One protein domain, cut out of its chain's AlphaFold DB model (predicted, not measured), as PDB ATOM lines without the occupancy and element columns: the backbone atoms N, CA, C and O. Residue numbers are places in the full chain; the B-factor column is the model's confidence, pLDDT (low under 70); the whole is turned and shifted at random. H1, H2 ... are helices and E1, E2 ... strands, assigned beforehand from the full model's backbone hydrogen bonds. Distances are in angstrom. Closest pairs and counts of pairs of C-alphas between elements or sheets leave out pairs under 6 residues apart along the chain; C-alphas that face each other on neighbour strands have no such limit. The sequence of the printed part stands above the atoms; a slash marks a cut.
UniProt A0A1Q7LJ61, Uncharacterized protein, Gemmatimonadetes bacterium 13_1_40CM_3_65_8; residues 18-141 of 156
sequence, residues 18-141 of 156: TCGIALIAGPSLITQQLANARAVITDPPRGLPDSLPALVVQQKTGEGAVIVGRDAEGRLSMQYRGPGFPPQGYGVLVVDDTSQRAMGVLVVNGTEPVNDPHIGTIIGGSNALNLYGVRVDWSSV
ATOM      1  N   THR A  18      38.973 -38.633  43.845       61.50
ATOM      2  CA  THR A  18      37.799 -38.051  44.500       61.50
ATOM      3  C   THR A  18      37.467 -36.648  44.000       61.50
ATOM      4  O   THR A  18      36.295 -36.382  43.739       61.50
ATOM      5  N   CYS A  19      38.453 -35.766  43.791       63.44
ATOM      6  CA  CYS A  19      38.182 -34.468  43.161       63.44
ATOM      7  C   CYS A  19      37.794 -34.623  41.689       63.44
ATOM      8  O   CYS A  19      36.893 -33.928  41.227       63.44
ATOM      9  N   GLY A  20      38.390 -35.580  40.972       60.44
ATOM     10  CA  GLY A  20      38.003 -35.885  39.592       60.44
ATOM     11  C   GLY A  20      36.530 -36.289  39.451       60.44
ATOM     12  O   GLY A  20      35.863 -35.833  38.529       60.44
ATOM     13  N   ILE A  21      36.005 -37.093  40.382       64.12
ATOM     14  CA  ILE A  21      34.584 -37.485  40.392       64.12
ATOM     15  C   ILE A  21      33.688 -36.297  40.773       64.12
ATOM     16  O   ILE A  21      32.657 -36.083  40.136       64.12
ATOM     17  N   ALA A  22      34.084 -35.494  41.767       65.75
ATOM     18  CA  ALA A  22      33.316 -34.320  42.193       65.75
ATOM     19  C   ALA A  22      33.145 -33.287  41.063       65.75
ATOM     20  O   ALA A  22      32.047 -32.767  40.866       65.75
ATOM     21  N   LEU A  23      34.196 -33.065  40.266       68.25
ATOM     22  CA  LEU A  23      34.185 -32.150  39.118       68.25
ATOM     23  C   LEU A  23      33.283 -32.619  37.961       68.25
ATOM     24  O   LEU A  23      32.934 -31.819  37.099       68.25
ATOM     25  N   ILE A  24      32.879 -33.893  37.939       74.19
ATOM     26  CA  ILE A  24      31.934 -34.448  36.954       74.19
ATOM     27  C   ILE A  24      30.504 -34.457  37.512       74.19
ATOM     28  O   ILE A  24      29.543 -34.156  36.798       74.19
ATOM     29  N   ALA A  25      30.356 -34.793  38.796       76.12
ATOM     30  CA  ALA A  25      29.057 -34.866  39.452       76.12
ATOM     31  C   ALA A  25      28.402 -33.482  39.588       76.12
ATOM     32  O   ALA A  25      27.226 -33.336  39.261       76.12
ATOM     33  N   GLY A  26      29.165 -32.460  39.997       80.12
ATOM     34  CA  GLY A  26      28.650 -31.105  40.227       80.12
ATOM     35  C   GLY A  26      27.930 -30.501  39.013       80.12
ATOM     36  O   GLY A  26      26.747 -30.175  39.126       80.12
ATOM     37  N   PRO A  27      28.565 -30.418  37.825       81.25
ATOM     38  CA  PRO A  27      27.920 -29.876  36.632       81.25
ATOM     39  C   PRO A  27      26.666 -30.651  36.230       81.25
ATOM     40  O   PRO A  27      25.699 -30.041  35.790       81.25
ATOM     41  N   SER A  28      26.660 -31.975  36.419       82.88
ATOM     42  CA  SER A  28      25.515 -32.830  36.083       82.88
ATOM     43  C   SER A  28      24.310 -32.564  36.992       82.88
ATOM     44  O   SER A  28      23.178 -32.524  36.522       82.88
ATOM     45  N   LEU A  29      24.538 -32.346  38.291       83.50
ATOM     46  CA  LEU A  29      23.474 -31.983  39.235       83.50
ATOM     47  C   LEU A  29      22.907 -30.589  38.936       83.50
ATOM     48  O   LEU A  29      21.703 -30.364  39.040       83.50
ATOM     49  N   ILE A  30      23.769 -29.655  38.533       85.88
ATOM     50  CA  ILE A  30      23.362 -28.291  38.186       85.88
ATOM     51  C   ILE A  30      22.539 -28.278  36.892       85.88
ATOM     52  O   ILE A  30      21.492 -27.637  36.844       85.88
ATOM     53  N   THR A  31      22.953 -29.018  35.859       84.75
ATOM     54  CA  THR A  31      22.162 -29.135  34.623       84.75
ATOM     55  C   THR A  31      20.846 -29.877  34.852       84.75
ATOM     56  O   THR A  31      19.837 -29.502  34.265       84.75
ATOM     57  N   GLN A  32      20.801 -30.862  35.758       84.69
ATOM     58  CA  GLN A  32      19.545 -31.493  36.186       84.69
ATOM     59  C   GLN A  32      18.601 -30.507  36.886       84.69
ATOM     60  O   GLN A  32      17.396 -30.552  36.648       84.69
ATOM     61  N   GLN A  33      19.124 -29.593  37.709       83.75
ATOM     62  CA  GLN A  33      18.312 -28.542  38.336       83.75
ATOM     63  C   GLN A  33      17.736 -27.552  37.327       83.75
ATOM     64  O   GLN A  33      16.696 -26.956  37.588       83.75
ATOM     65  N   LEU A  34      18.350 -27.408  36.156       82.06
ATOM     66  CA  LEU A  34      17.807 -26.574  35.089       82.06
ATOM     67  C   LEU A  34      16.475 -27.127  34.548       82.06
ATOM     68  O   LEU A  34      15.624 -26.357  34.134       82.06
ATOM     69  N   ALA A  35      16.233 -28.440  34.657       82.56
ATOM     70  CA  ALA A  35      14.935 -29.045  34.340       82.56
ATOM     71  C   ALA A  35      13.853 -28.791  35.414       82.56
ATOM     72  O   ALA A  35      12.690 -29.161  35.235       82.56
ATOM     73  N   ASN A  36      14.210 -28.184  36.549       83.81
ATOM     74  CA  ASN A  36      13.284 -27.828  37.615       83.81
ATOM     75  C   ASN A  36      12.882 -26.353  37.494       83.81
ATOM     76  O   ASN A  36      13.608 -25.459  37.923       83.81
ATOM     77  N   ALA A  37      11.666 -26.100  37.005       78.31
ATOM     78  CA  ALA A  37      11.149 -24.749  36.770       78.31
ATOM     79  C   ALA A  37      11.197 -23.812  37.999       78.31
ATOM     80  O   ALA A  37      11.214 -22.595  37.842       78.31
ATOM     81  N   ARG A  38      11.228 -24.340  39.235       81.88
ATOM     82  CA  ARG A  38      11.359 -23.511  40.453       81.88
ATOM     83  C   ARG A  38      12.795 -23.068  40.729       81.88
ATOM     84  O   ARG A  38      13.004 -22.052  41.397       81.88
ATOM     85  N   ALA A  39      13.769 -23.838  40.259       82.94
ATOM     86  CA  ALA A  39      15.185 -23.530  40.398       82.94
ATOM     87  C   ALA A  39      15.656 -22.541  39.322       82.94
ATOM     88  O   ALA A  39      16.603 -21.797  39.563       82.94
ATOM     89  N   VAL A  40      14.978 -22.483  38.171       87.81
ATOM     90  CA  VAL A  40      15.306 -21.552  37.084       87.81
ATOM     91  C   VAL A  40      15.132 -20.096  37.533       87.81
ATOM     92  O   VAL A  40      14.172 -19.712  38.214       87.81
ATOM     93  N   ILE A  41      16.109 -19.277  37.163       87.31
ATOM     94  CA  ILE A  41      16.126 -17.837  37.384       87.31
ATOM     95  C   ILE A  41      15.669 -17.167  36.095       87.31
ATOM     96  O   ILE A  41      16.255 -17.384  35.041       87.31
ATOM     97  N   THR A  42      14.641 -16.331  36.199       85.75
ATOM     98  CA  THR A  42      14.041 -15.637  35.053       85.75
ATOM     99  C   THR A  42      14.487 -14.181  34.925       85.75
ATOM    100  O   THR A  42      14.320 -13.593  33.863       85.75
ATOM    101  N   ASP A  43      15.063 -13.602  35.983       84.38
ATOM    102  CA  ASP A  43      15.597 -12.237  36.015       84.38
ATOM    103  C   ASP A  43      17.049 -12.261  36.523       84.38
ATOM    104  O   ASP A  43      17.329 -12.949  37.511       84.38
ATOM    105  N   PRO A  44      17.995 -11.564  35.870       81.50
ATOM    106  CA  PRO A  44      19.392 -11.591  36.273       81.50
ATOM    107  C   PRO A  44      19.570 -11.100  37.723       81.50
ATOM    108  O   PRO A  44      19.106 -10.013  38.076       81.50
ATOM    109  N   PRO A  45      20.282 -11.859  38.577       82.75
ATOM    110  CA  PRO A  45      20.449 -11.500  39.979       82.75
ATOM    111  C   PRO A  45      21.162 -10.151  40.128       82.75
ATOM    112  O   PRO A  45      22.089  -9.811  39.390       82.75
ATOM    113  N   ARG A  46      20.725  -9.359  41.111       82.25
ATOM    114  CA  ARG A  46      21.326  -8.053  41.413       82.25
ATOM    115  C   ARG A  46      22.621  -8.228  42.201       82.25
ATOM    116  O   ARG A  46      22.741  -9.150  42.998       82.25
ATOM    117  N   GLY A  47      23.563  -7.303  42.016       83.62
ATOM    118  CA  GLY A  47      24.824  -7.310  42.766       83.62
ATOM    119  C   GLY A  47      25.785  -8.423  42.349       83.62
ATOM    120  O   GLY A  47      26.540  -8.919  43.184       83.62
ATOM    121  N   LEU A  48      25.749  -8.830  41.076       88.81
ATOM    122  CA  LEU A  48      26.787  -9.688  40.514       88.81
ATOM    123  C   LEU A  48      28.162  -9.013  40.654       88.81
ATOM    124  O   LEU A  48      28.257  -7.806  40.423       88.81
ATOM    125  N   PRO A  49      29.212  -9.766  41.025       89.50
ATOM    126  CA  PRO A  49      30.568  -9.232  41.060       89.50
ATOM    127  C   PRO A  49      31.068  -8.938  39.639       89.50
ATOM    128  O   PRO A  49      30.578  -9.533  38.679       89.50
ATOM    129  N   ASP A  50      32.082  -8.080  39.507       90.38
ATOM    130  CA  ASP A  50      32.670  -7.704  38.208       90.38
ATOM    131  C   ASP A  50      33.258  -8.897  37.439       90.38
ATOM    132  O   ASP A  50      33.339  -8.893  36.210       90.38
ATOM    133  N   SER A  51      33.651  -9.950  38.159       91.50
ATOM    134  CA  SER A  51      34.111 -11.201  37.570       91.50
ATOM    135  C   SER A  51      33.642 -12.411  38.367       91.50
ATOM    136  O   SER A  51      33.613 -12.371  39.598       91.50
ATOM    137  N   LEU A  52      33.345 -13.504  37.669       92.56
ATOM    138  CA  LEU A  52      33.016 -14.799  38.263       92.56
ATOM    139  C   LEU A  52      33.928 -15.887  37.701       92.56
ATOM    140  O   LEU A  52      34.315 -15.808  36.535       92.56
ATOM    141  N   PRO A  53      34.247 -16.931  38.480       91.19
ATOM    142  CA  PRO A  53      34.902 -18.098  37.919       91.19
ATOM    143  C   PRO A  53      33.962 -18.799  36.932       91.19
ATOM    144  O   PRO A  53      32.736 -18.797  37.090       91.19
ATOM    145  N   ALA A  54      34.547 -19.405  35.907       90.88
ATOM    146  CA  ALA A  54      33.823 -20.138  34.890       90.88
ATOM    147  C   ALA A  54      34.477 -21.487  34.604       90.88
ATOM    148  O   ALA A  54      35.698 -21.623  34.642       90.88
ATOM    149  N   LEU A  55      33.654 -22.485  34.299       89.00
ATOM    150  CA  LEU A  55      34.101 -23.838  33.995       89.00
ATOM    151  C   LEU A  55      33.418 -24.328  32.723       89.00
ATOM    152  O   LEU A  55      32.190 -24.349  32.637       89.00
ATOM    153  N   VAL A  56      34.212 -24.773  31.751       87.62
ATOM    154  CA  VAL A  56      33.683 -25.452  30.564       87.62
ATOM    155  C   VAL A  56      33.502 -26.934  30.874       87.62
ATOM    156  O   VAL A  56      34.466 -27.668  31.108       87.62
ATOM    157  N   VAL A  57      32.254 -27.396  30.852       81.50
ATOM    158  CA  VAL A  57      31.911 -28.794  31.119       81.50
ATOM    159  C   VAL A  57      32.568 -29.690  30.062       81.50
ATOM    160  O   VAL A  57      32.553 -29.380  28.874       81.50
ATOM    161  N   GLN A  58      33.134 -30.815  30.510       68.94
ATOM    162  CA  GLN A  58      33.947 -31.777  29.741       68.94
ATOM    163  C   GLN A  58      35.412 -31.389  29.483       68.94
ATOM    164  O   GLN A  58      36.172 -32.228  28.993       68.94
ATOM    165  N   GLN A  59      35.868 -30.192  29.866       62.34
ATOM    166  CA  GLN A  59      37.295 -29.867  29.815       62.34
ATOM    167  C   GLN A  59      37.967 -30.101  31.169       62.34
ATOM    168  O   GLN A  59      37.703 -29.412  32.146       62.34
ATOM    169  N   LYS A  60      38.893 -31.067  31.208       53.34
ATOM    170  CA  LYS A  60      39.627 -31.494  32.417       53.34
ATOM    171  C   LYS A  60      40.544 -30.412  33.023       53.34
ATOM    172  O   LYS A  60      41.068 -30.616  34.113       53.34
ATOM    173  N   THR A  61      40.750 -29.304  32.307       52.59
ATOM    174  CA  THR A  61      41.732 -28.254  32.634       52.59
ATOM    175  C   THR A  61      41.259 -26.844  32.235       52.59
ATOM    176  O   THR A  61      42.045 -25.904  32.246       52.59
ATOM    177  N   GLY A  62      39.999 -26.695  31.814       57.38
ATOM    178  CA  GLY A  62      39.459 -25.450  31.258       57.38
ATOM    179  C   GLY A  62      38.747 -24.613  32.312       57.38
ATOM    180  O   GLY A  62      37.537 -24.413  32.215       57.38
ATOM    181  N   GLU A  63      39.479 -24.182  33.337       70.50
ATOM    182  CA  GLU A  63      39.003 -23.140  34.245       70.50
ATOM    183  C   GLU A  63      39.263 -21.777  33.600       70.50
ATOM    184  O   GLU A  63      40.325 -21.524  33.026       70.50
ATOM    185  N   GLY A  64      38.269 -20.907  33.669       85.69
ATOM    186  CA  GLY A  64      38.341 -19.546  33.173       85.69
ATOM    187  C   GLY A  64      37.655 -18.590  34.131       85.69
ATOM    188  O   GLY A  64      37.246 -18.945  35.236       85.69
ATOM    189  N   ALA A  65      37.497 -17.359  33.680       90.75
ATOM    190  CA  ALA A  65      36.678 -16.366  34.348       90.75
ATOM    191  C   ALA A  65      35.695 -15.773  33.346       90.75
ATOM    192  O   ALA A  65      35.961 -15.740  32.148       90.75
ATOM    193  N   VAL A  66      34.565 -15.278  33.823       92.75
ATOM    194  CA  VAL A  66      33.706 -14.387  33.054       92.75
ATOM    195  C   VAL A  66      33.788 -12.994  33.642       92.75
ATOM    196  O   VAL A  66      33.715 -12.826  34.856       92.75
ATOM    197  N   ILE A  67      33.932 -11.996  32.780       94.19
ATOM    198  CA  ILE A  67      33.762 -10.594  33.154       94.19
ATOM    199  C   ILE A  67      32.289 -10.261  32.998       94.19
ATOM    200  O   ILE A  67      31.719 -10.464  31.924       94.19
ATOM    201  N   VAL A  68      31.671  -9.790  34.073       94.00
ATOM    202  CA  VAL A  68      30.256  -9.447  34.101       94.00
ATOM    203  C   VAL A  68      30.085  -8.023  33.590       94.00
ATOM    204  O   VAL A  68      30.747  -7.093  34.036       94.00
ATOM    205  N   GLY A  69      29.175  -7.852  32.644       92.44
ATOM    206  CA  GLY A  69      28.822  -6.566  32.076       92.44
ATOM    207  C   GLY A  69      27.365  -6.538  31.643       92.44
ATOM    208  O   GLY A  69      26.559  -7.413  31.982       92.44
ATOM    209  N   ARG A  70      27.021  -5.506  30.880       90.81
ATOM    210  CA  ARG A  70      25.712  -5.372  30.246       90.81
ATOM    211  C   ARG A  70      25.871  -5.063  28.766       90.81
ATOM    212  O   ARG A  70      26.856  -4.435  28.380       90.81
ATOM    213  N   ASP A  71      24.931  -5.537  27.958       86.31
ATOM    214  CA  ASP A  71      24.844  -5.172  26.544       86.31
ATOM    215  C   ASP A  71      24.259  -3.757  26.363       86.31
ATOM    216  O   ASP A  71      23.959  -3.053  27.335       86.31
ATOM    217  N   ALA A  72      24.127  -3.320  25.108       85.25
ATOM    218  CA  ALA A  72      23.584  -2.003  24.776       85.25
ATOM    219  C   ALA A  72      22.105  -1.858  25.184       85.25
ATOM    220  O   ALA A  72      21.655  -0.755  25.491       85.25
ATOM    221  N   GLU A  73      21.369  -2.968  25.238       84.44
ATOM    222  CA  GLU A  73      19.988  -3.051  25.715       84.44
ATOM    223  C   GLU A  73      19.873  -3.186  27.248       84.44
ATOM    224  O   GLU A  73      18.767  -3.269  27.786       84.44
ATOM    225  N   GLY A  74      20.994  -3.189  27.977       83.94
ATOM    226  CA  GLY A  74      21.038  -3.292  29.435       83.94
ATOM    227  C   GLY A  74      20.831  -4.707  29.994       83.94
ATOM    228  O   GLY A  74      20.728  -4.858  31.222       83.94
ATOM    229  N   ARG A  75      20.794  -5.736  29.138       87.31
ATOM    230  CA  ARG A  75      20.739  -7.153  29.524       87.31
ATOM    231  C   ARG A  75      22.104  -7.642  29.978       87.31
ATOM    232  O   ARG A  75      23.136  -7.050  29.674       87.31
ATOM    233  N   LEU A  76      22.112  -8.738  30.728       92.69
ATOM    234  CA  LEU A  76      23.336  -9.326  31.257       92.69
ATOM    235  C   LEU A  76      24.215  -9.861  30.117       92.69
ATOM    236  O   LEU A  76      23.779 -10.687  29.318       92.69
ATOM    237  N   SER A  77      25.469  -9.416  30.071       93.81
ATOM    238  CA  SER A  77      26.471  -9.909  29.126       93.81
ATOM    239  C   SER A  77      27.703 -10.363  29.895       93.81
ATOM    240  O   SER A  77      28.213  -9.635  30.741       93.81
ATOM    241  N   MET A  78      28.176 -11.576  29.636       94.94
ATOM    242  CA  MET A  78      29.335 -12.156  30.307       94.94
ATOM    243  C   MET A  78      30.428 -12.467  29.294       94.94
ATOM    244  O   MET A  78      30.212 -13.242  28.372       94.94
ATOM    245  N   GLN A  79      31.621 -11.899  29.456       95.06
ATOM    246  CA  GLN A  79      32.757 -12.199  28.580       95.06
ATOM    247  C   GLN A  79      33.628 -13.291  29.183       95.06
ATOM    248  O   GLN A  79      34.338 -13.047  30.156       95.06
ATOM    249  N   TYR A  80      33.618 -14.473  28.580       93.44
ATOM    250  CA  TYR A  80      34.475 -15.581  28.966       93.44
ATOM    251  C   TYR A  80      35.944 -15.321  28.600       93.44
ATOM    252  O   TYR A  80      36.293 -14.952  27.476       93.44
ATOM    253  N   ARG A  81      36.816 -15.556  29.577       91.69
ATOM    254  CA  ARG A  81      38.271 -15.462  29.527       91.69
ATOM    255  C   ARG A  81      38.837 -16.810  29.951       91.69
ATOM    256  O   ARG A  81      38.906 -17.127  31.134       91.69
ATOM    257  N   GLY A  82      39.230 -17.604  28.969       88.19
ATOM    258  CA  GLY A  82      39.815 -18.918  29.182       88.19
ATOM    259  C   GLY A  82      39.884 -19.707  27.878       88.19
ATOM    260  O   GLY A  82      39.337 -19.276  26.857       88.19
ATOM    261  N   PRO A  83      40.560 -20.860  27.877       85.25
ATOM    262  CA  PRO A  83      40.525 -21.775  26.750       85.25
ATOM    263  C   PRO A  83      39.174 -22.497  26.675       85.25
ATOM    264  O   PRO A  83      38.414 -22.545  27.642       85.25
ATOM    265  N   GLY A  84      38.889 -23.094  25.520       85.69
ATOM    266  CA  GLY A  84      37.867 -24.135  25.433       85.69
ATOM    267  C   GLY A  84      36.419 -23.683  25.328       85.69
ATOM    268  O   GLY A  84      35.537 -24.529  25.428       85.69
ATOM    269  N   PHE A  85      36.156 -22.395  25.100       89.88
ATOM    270  CA  PHE A  85      34.793 -21.935  24.852       89.88
ATOM    271  C   PHE A  85      34.210 -22.642  23.614       89.88
ATOM    272  O   PHE A  85      34.822 -22.581  22.541       89.88
ATOM    273  N   PRO A  86      33.074 -23.345  23.737       88.88
ATOM    274  CA  PRO A  86      32.539 -24.134  22.645       88.88
ATOM    275  C   PRO A  86      31.879 -23.234  21.584       88.88
ATOM    276  O   PRO A  86      31.399 -22.145  21.901       88.88
ATOM    277  N   PRO A  87      31.823 -23.680  20.316       89.31
ATOM    278  CA  PRO A  87      31.134 -22.945  19.255       89.31
ATOM    279  C   PRO A  87      29.605 -22.967  19.399       89.31
ATOM    280  O   PRO A  87      28.929 -22.131  18.813       89.31
ATOM    281  N   GLN A  88      29.067 -23.923  20.158       90.75
ATOM    282  CA  GLN A  88      27.638 -24.109  20.395       90.75
ATOM    283  C   GLN A  88      27.398 -24.603  21.824       90.75
ATOM    284  O   GLN A  88      28.274 -25.236  22.422       90.75
ATOM    285  N   GLY A  89      26.204 -24.341  22.345       91.56
ATOM    286  CA  GLY A  89      25.813 -24.696  23.703       91.56
ATOM    287  C   GLY A  89      25.191 -23.518  24.436       91.56
ATOM    288  O   GLY A  89      24.643 -22.614  23.814       91.56
ATOM    289  N   TYR A  90      25.306 -23.524  25.759       93.69
ATOM    290  CA  TYR A  90      24.737 -22.491  26.619       93.69
ATOM    291  C   TYR A  90      25.571 -22.283  27.882       93.69
ATOM    292  O   TYR A  90      26.316 -23.159  28.328       93.69
ATOM    293  N   GLY A  91      25.446 -21.093  28.460       93.56
ATOM    294  CA  GLY A  91      25.964 -20.759  29.777       93.56
ATOM    295  C   GLY A  91      24.915 -20.992  30.860       93.56
ATOM    296  O   GLY A  91      23.726 -20.774  30.643       93.56
ATOM    297  N   VAL A  92      25.362 -21.371  32.052       93.94
ATOM    298  CA  VAL A  92      24.529 -21.501  33.248       93.94
ATOM    299  C   VAL A  92      25.179 -20.729  34.385       93.94
ATOM    300  O   VAL A  92      26.210 -21.138  34.918       93.94
ATOM    301  N   LEU A  93      24.575 -19.608  34.765       93.94
ATOM    302  CA  LEU A  93      24.899 -18.876  35.978       93.94
ATOM    303  C   LEU A  93      24.370 -19.649  37.185       93.94
ATOM    304  O   LEU A  93      23.164 -19.856  37.331       93.94
ATOM    305  N   VAL A  94      25.284 -20.047  38.060       92.50
ATOM    306  CA  VAL A  94      24.973 -20.809  39.266       92.50
ATOM    307  C   VAL A  94      24.879 -19.848  40.437       92.50
ATOM    308  O   VAL A  94      25.850 -19.162  40.768       92.50
ATOM    309  N   VAL A  95      23.713 -19.802  41.069       92.00
ATOM    310  CA  VAL A  95      23.459 -18.999  42.265       92.00
ATOM    311  C   VAL A  95      23.189 -19.936  43.430       92.00
ATOM    312  O   VAL A  95      22.398 -20.870  43.313       92.00
ATOM    313  N   ASP A  96      23.849 -19.687  44.553       90.19
ATOM    314  CA  ASP A  96      23.553 -20.396  45.792       90.19
ATOM    315  C   ASP A  96      22.216 -19.914  46.363       90.19
ATOM    316  O   ASP A  96      22.030 -18.718  46.593       90.19
ATOM    317  N   ASP A  97      21.292 -20.840  46.605       88.38
ATOM    318  CA  ASP A  97      19.957 -20.537  47.126       88.38
ATOM    319  C   ASP A  97      20.021 -19.978  48.556       88.38
ATOM    320  O   ASP A  97      19.269 -19.068  48.908       88.38
ATOM    321  N   THR A  98      20.985 -20.438  49.360       85.44
ATOM    322  CA  THR A  98      21.114 -20.030  50.765       85.44
ATOM    323  C   THR A  98      21.655 -18.606  50.905       85.44
ATOM    324  O   THR A  98      21.094 -17.787  51.632       85.44
ATOM    325  N   SER A  99      22.759 -18.290  50.225       85.38
ATOM    326  CA  SER A  99      23.410 -16.977  50.313       85.38
ATOM    327  C   SER A  99      22.938 -15.974  49.261       85.38
ATOM    328  O   SER A  99      23.298 -14.799  49.354       85.38
ATOM    329  N   GLN A 100      22.153 -16.413  48.270       86.19
ATOM    330  CA  GLN A 100      21.719 -15.619  47.112       86.19
ATOM    331  C   GLN A 100      22.897 -14.998  46.340       86.19
ATOM    332  O   GLN A 100      22.779 -13.936  45.730       86.19
ATOM    333  N   ARG A 101      24.067 -15.650  46.376       88.25
ATOM    334  CA  ARG A 101      25.289 -15.189  45.710       88.25
ATOM    335  C   ARG A 101      25.555 -16.004  44.454       88.25
ATOM    336  O   ARG A 101      25.381 -17.220  44.443       88.25
ATOM    337  N   ALA A 102      26.035 -15.337  43.410       91.12
ATOM    338  CA  ALA A 102      26.557 -16.022  42.238       91.12
ATOM    339  C   ALA A 102      27.866 -16.739  42.589       91.12
ATOM    340  O   ALA A 102      28.808 -16.120  43.080       91.12
ATOM    341  N   MET A 103      27.896 -18.047  42.352       90.56
ATOM    342  CA  MET A 103      29.036 -18.915  42.647       90.56
ATOM    343  C   MET A 103      29.988 -19.018  41.456       90.56
ATOM    344  O   MET A 103      31.200 -19.098  41.636       90.56
ATOM    345  N   GLY A 104      29.445 -19.001  40.239       91.50
ATOM    346  CA  GLY A 104      30.219 -19.118  39.010       91.50
ATOM    347  C   GLY A 104      29.338 -19.413  37.806       91.50
ATOM    348  O   GLY A 104      28.108 -19.448  37.910       91.50
ATOM    349  N   VAL A 105      29.973 -19.626  36.657       93.00
ATOM    350  CA  VAL A 105      29.286 -19.929  35.399       93.00
ATOM    351  C   VAL A 105      29.774 -21.243  34.811       93.00
ATOM    352  O   VAL A 105      30.966 -21.443  34.601       93.00
ATOM    353  N   LEU A 106      28.847 -22.143  34.503       92.25
ATOM    354  CA  LEU A 106      29.140 -23.339  33.722       92.25
ATOM    355  C   LEU A 106      28.899 -23.053  32.245       92.25
ATOM    356  O   LEU A 106      27.878 -22.480  31.885       92.25
ATOM    357  N   VAL A 107      29.808 -23.493  31.385       92.25
ATOM    358  CA  VAL A 107      29.618 -23.468  29.935       92.25
ATOM    359  C   VAL A 107      29.416 -24.899  29.471       92.25
ATOM    360  O   VAL A 107      30.321 -25.729  29.569       92.25
ATOM    361  N   VAL A 108      28.210 -25.200  29.003       89.88
ATOM    362  CA  VAL A 108      27.799 -26.550  28.626       89.88
ATOM    363  C   VAL A 108      27.772 -26.647  27.110       89.88
ATOM    364  O   VAL A 108      27.024 -25.935  26.446       89.88
ATOM    365  N   ASN A 109      28.566 -27.563  26.560       88.31
ATOM    366  CA  ASN A 109      28.432 -27.966  25.165       88.31
ATOM    367  C   ASN A 109      27.331 -29.032  25.074       88.31
ATOM    368  O   ASN A 109      27.552 -30.190  25.432       88.31
ATOM    369  N   GLY A 110      26.134 -28.620  24.664       84.94
ATOM    370  CA  GLY A 110      24.961 -29.483  24.580       84.94
ATOM    371  C   GLY A 110      23.726 -28.732  24.096       84.94
ATOM    372  O   GLY A 110      23.802 -27.560  23.734       84.94
ATOM    373  N   THR A 111      22.586 -29.417  24.091       85.31
ATOM    374  CA  THR A 111      21.302 -28.840  23.679       85.31
ATOM    375  C   THR A 111      20.784 -27.864  24.726       85.31
ATOM    376  O   THR A 111      20.745 -28.199  25.911       85.31
ATOM    377  N   GLU A 112      20.373 -26.679  24.280       85.12
ATOM    378  CA  GLU A 112      19.796 -25.654  25.146       85.12
ATOM    379  C   GLU A 112      18.476 -26.115  25.787       85.12
ATOM    380  O   GLU A 112      17.719 -26.878  25.170       85.12
ATOM    381  N   PRO A 113      18.169 -25.651  27.011       81.62
ATOM    382  CA  PRO A 113      16.870 -25.880  27.629       81.62
ATOM    383  C   PRO A 113      15.740 -25.284  26.784       81.62
ATOM    384  O   PRO A 113      15.789 -24.126  26.361       81.62
ATOM    385  N   VAL A 114      14.702 -26.081  26.532       73.56
ATOM    386  CA  VAL A 114      13.569 -25.677  25.694       73.56
ATOM    387  C   VAL A 114      12.539 -24.945  26.555       73.56
ATOM    388  O   VAL A 114      12.044 -25.506  27.527       73.56
ATOM    389  N   ASN A 115      12.160 -23.732  26.140       73.25
ATOM    390  CA  ASN A 115      11.177 -22.845  26.788       73.25
ATOM    391  C   ASN A 115      11.613 -22.152  28.091       73.25
ATOM    392  O   ASN A 115      10.794 -21.444  28.677       73.25
ATOM    393  N   ASP A 116      12.866 -22.287  28.525       79.12
ATOM    394  CA  ASP A 116      13.359 -21.500  29.658       79.12
ATOM    395  C   ASP A 116      13.781 -20.089  29.213       79.12
ATOM    396  O   ASP A 116      14.394 -19.926  28.150       79.12
ATOM    397  N   PRO A 117      13.481 -19.044  30.003       83.31
ATOM    398  CA  PRO A 117      13.970 -17.706  29.719       83.31
ATOM    399  C   PRO A 117      15.475 -17.637  29.992       83.31
ATOM    400  O   PRO A 117      15.943 -17.938  31.091       83.31
ATOM    401  N   HIS A 118      16.238 -17.201  28.994       90.50
ATOM    402  CA  HIS A 118      17.629 -16.824  29.207       90.50
ATOM    403  C   HIS A 118      17.686 -15.442  29.874       90.50
ATOM    404  O   HIS A 118      16.925 -14.534  29.546       90.50
ATOM    405  N   ILE A 119      18.614 -15.279  30.812       92.12
ATOM    406  CA  ILE A 119      18.820 -14.043  31.579       92.12
ATOM    407  C   ILE A 119      19.843 -13.108  30.926       92.12
ATOM    408  O   ILE A 119      20.041 -11.984  31.388       92.12
ATOM    409  N   GLY A 120      20.519 -13.575  29.875       93.12
ATOM    410  CA  GLY A 120      21.548 -12.819  29.180       93.12
ATOM    411  C   GLY A 120      22.309 -13.642  28.149       93.12
ATOM    412  O   GLY A 120      21.812 -14.646  27.635       93.12
ATOM    413  N   THR A 121      23.548 -13.237  27.897       94.88
ATOM    414  CA  THR A 121      24.439 -13.862  26.914       94.88
ATOM    415  C   THR A 121      25.834 -14.045  27.500       94.88
ATOM    416  O   THR A 121      26.329 -13.182  28.223       94.88
ATOM    417  N   ILE A 122      26.494 -15.150  27.162       95.12
ATOM    418  CA  ILE A 122      27.917 -15.368  27.416       95.12
ATOM    419  C   ILE A 122      28.685 -15.390  26.094       95.12
ATOM    420  O   ILE A 122      28.293 -16.057  25.142       95.12
ATOM    421  N   ILE A 123      29.782 -14.642  26.028       94.94
ATOM    422  CA  ILE A 123      30.560 -14.405  24.814       94.94
ATOM    423  C   ILE A 123      31.976 -14.919  25.036       94.94
ATOM    424  O   ILE A 123      32.643 -14.510  25.985       94.94
ATOM    425  N   GLY A 124      32.457 -15.781  24.146       91.69
ATOM    426  CA  GLY A 124      33.823 -16.290  24.160       91.69
ATOM    427  C   GLY A 124      34.404 -16.332  22.751       91.69
ATOM    428  O   GLY A 124      33.882 -17.007  21.863       91.69
ATOM    429  N   GLY A 125      35.499 -15.600  22.537       86.88
ATOM    430  CA  GLY A 125      36.083 -15.432  21.206       86.88
ATOM    431  C   GLY A 125      35.096 -14.753  20.254       86.88
ATOM    432  O   GLY A 125      34.688 -13.622  20.494       86.88
ATOM    433  N   SER A 126      34.719 -15.451  19.181       86.50
ATOM    434  CA  SER A 126      33.746 -14.991  18.181       86.50
ATOM    435  C   SER A 126      32.327 -15.533  18.391       86.50
ATOM    436  O   SER A 126      31.454 -15.252  17.575       86.50
ATOM    437  N   ASN A 127      32.097 -16.337  19.433       92.56
ATOM    438  CA  ASN A 127      30.828 -17.028  19.647       92.56
ATOM    439  C   ASN A 127      30.070 -16.409  20.823       92.56
ATOM    440  O   ASN A 127      30.663 -16.081  21.853       92.56
ATOM    441  N   ALA A 128      28.754 -16.296  20.672       93.19
ATOM    442  CA  ALA A 128      27.834 -15.855  21.708       93.19
ATOM    443  C   ALA A 128      26.814 -16.968  21.966       93.19
ATOM    444  O   ALA A 128      26.208 -17.473  21.024       93.19
ATOM    445  N   LEU A 129      26.652 -17.353  23.229       94.56
ATOM    446  CA  LEU A 129      25.731 -18.397  23.678       94.56
ATOM    447  C   LEU A 129      24.732 -17.798  24.669       94.56
ATOM    448  O   LEU A 129      25.065 -16.861  25.402       94.56
ATOM    449  N   ASN A 130      23.524 -18.349  24.737       94.62
ATOM    450  CA  ASN A 130      22.536 -17.891  25.709       94.62
ATOM    451  C   ASN A 130      22.983 -18.232  27.132       94.62
ATOM    452  O   ASN A 130      23.588 -19.277  27.382       94.62
ATOM    453  N   LEU A 131      22.695 -17.334  28.071       94.00
ATOM    454  CA  LEU A 131      22.987 -17.511  29.486       94.00
ATOM    455  C   LEU A 131      21.687 -17.755  30.245       94.00
ATOM    456  O   LEU A 131      20.816 -16.890  30.293       94.00
ATOM    457  N   TYR A 132      21.597 -18.905  30.893       94.00
ATOM    458  CA  TYR A 132      20.516 -19.274  31.797       94.00
ATOM    459  C   TYR A 132      20.971 -19.101  33.241       94.00
ATOM    460  O   TYR A 132      22.170 -19.089  33.518       94.00
ATOM    461  N   GLY A 133      20.036 -18.968  34.175       92.00
ATOM    462  CA  GLY A 133      20.350 -18.921  35.599       92.00
ATOM    463  C   GLY A 133      19.642 -20.029  36.359       92.00
ATOM    464  O   GLY A 133      18.491 -20.350  36.067       92.00
ATOM    465  N   VAL A 134      20.318 -20.595  37.355       92.44
ATOM    466  CA  VAL A 134      19.750 -21.627  38.223       92.44
ATOM    467  C   VAL A 134      20.158 -21.407  39.672       92.44
ATOM    468  O   VAL A 134      21.307 -21.071  39.973       92.44
ATOM    469  N   ARG A 135      19.197 -21.602  40.573       91.69
ATOM    470  CA  ARG A 135      19.407 -21.668  42.018       91.69
ATOM    471  C   ARG A 135      19.690 -23.101  42.427       91.69
ATOM    472  O   ARG A 135      18.940 -24.015  42.085       91.69
ATOM    473  N   VAL A 136      20.760 -23.292  43.180       90.00
ATOM    474  CA  VAL A 136      21.145 -24.595  43.722       90.00
ATOM    475  C   VAL A 136      21.521 -24.451  45.184       90.00
ATOM    476  O   VAL A 136      22.034 -23.417  45.598       90.00
ATOM    477  N   ASP A 137      21.312 -25.508  45.962       89.38
ATOM    478  CA  ASP A 137      21.970 -25.624  47.258       89.38
ATOM    479  C   ASP A 137      23.460 -25.897  47.018       89.38
ATOM    480  O   ASP A 137      23.828 -26.981  46.549       89.38
ATOM    481  N   TRP A 138      24.328 -24.914  47.276       86.00
ATOM    482  CA  TRP A 138      25.742 -25.019  46.905       86.00
ATOM    483  C   TRP A 138      26.453 -26.188  47.597       86.00
ATOM    484  O   TRP A 138      27.267 -26.873  46.973       86.00
ATOM    485  N   SER A 139      26.102 -26.471  48.855       84.06
ATOM    486  CA  SER A 139      26.620 -27.622  49.606       84.06
ATOM    487  C   SER A 139      26.301 -28.971  48.967       84.06
ATOM    488  O   SER A 139      27.052 -29.927  49.165       84.06
ATOM    489  N   SER A 140      25.220 -29.058  48.194       82.06
ATOM    490  CA  SER A 140      24.813 -30.282  47.506       82.06
ATOM    491  C   SER A 140      25.558 -30.510  46.187       82.06
ATOM    492  O   SER A 140      25.644 -31.648  45.730       82.06
ATOM    493  N   VAL A 141      26.105 -29.455  45.568       82.00
ATOM    494  CA  VAL A 141      26.740 -29.529  44.232       82.00
ATOM    495  C   VAL A 141      28.251 -29.293  44.242       82.00
ATOM    496  O   VAL A 141      28.923 -29.605  43.259       82.00
TER     497      VAL A 141
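This is residues 18 to 141 of the 156 residues of an uncharacterized protein of Gemmatimonadetes bacterium 13_1_40CM_3_65_8 (UniProt A0A1Q7LJ61). What shape do these atoms make? They make a closed barrel of seven strands, E1 to E7, with the long helix H1 running across its outside and the short last helix H2 packed on H1. What is it built of? The 124 printed residues hold two named helices and seven named strands, in the order H1 E1 E2 E3 E4 E5 E6 E7 H2; the class is mixed, helices and strands, and the ring too is mixed, parallel and antiparallel. How large is it? It is compact, with a radius of gyration of the C-alphas of 13.2 A and spans of 43 by 31 by 28 A.

Where are the strands? E1 is residues 51 to 56, E2 63 to 70 (22.5 A), E3 76 to 81, E4 90 to 96 (19.3 A), E5 102 to 108 and E6 120 to 124. E7, residues 127 to 136, is the longest strand at 27.0 A, from C-alpha 127 at (30.828, -17.028, 19.647). Where are the helices? H1 is residues 18 to 34, 24.9 A long, from C-alpha 18 at (37.799, -38.051, 44.500). H2 is residues 138 to 141, ending at C-alpha 141 at (26.740, -29.529, 44.232).

How do the antiparallel neighbours pair? E1, E2 and E3 form a meander, each strand the antiparallel neighbour of the one before, with N 52 and O 66 at 2.9 A and N 67 and O 79 at 2.9 A. The hairpins E4 and E5, and E6 and E7, have N 92 and O 106 at 2.8 A and N 122 and O 129 at 2.8 A. Which parallel pairs close the ring? They are E3 and E6 (N 78 and O 121, 2.8 A), E7 and E4 (N 93 and O 132, 2.8 A) and E5 and E1 (N 107 and O 55, 2.8 A). Where are the helices? H1 is on the barrel, outside it, at a height of 7.3 A over the sheet, and runs across the strands, at 82 degrees to E4 on the local plane; its C-alpha 34 is 6.2 A from that of Val 134 in E7. H1 touches H2 with residues 25 to 30 alone, the closest C-alphas being those of Gly 26 and Val 141, 4.7 A apart. How are the helix backbones? In H1, 10 of 13 O i to N i+4 pairs are within hydrogen-bond range; H2 is too short for such a pair.

How far does it reach? The two C-alphas farthest apart, those of Thr 18 and Glu 73, are 43.5 A from each other, and the printed part has no cut. Which links are long? Those from H1 to E1 and from E5 to E6 are long. Where is confidence low? The pLDDT is under 70 at residues 18 to 23 and 58 to 62, against a mean of 85.5 for the printed part.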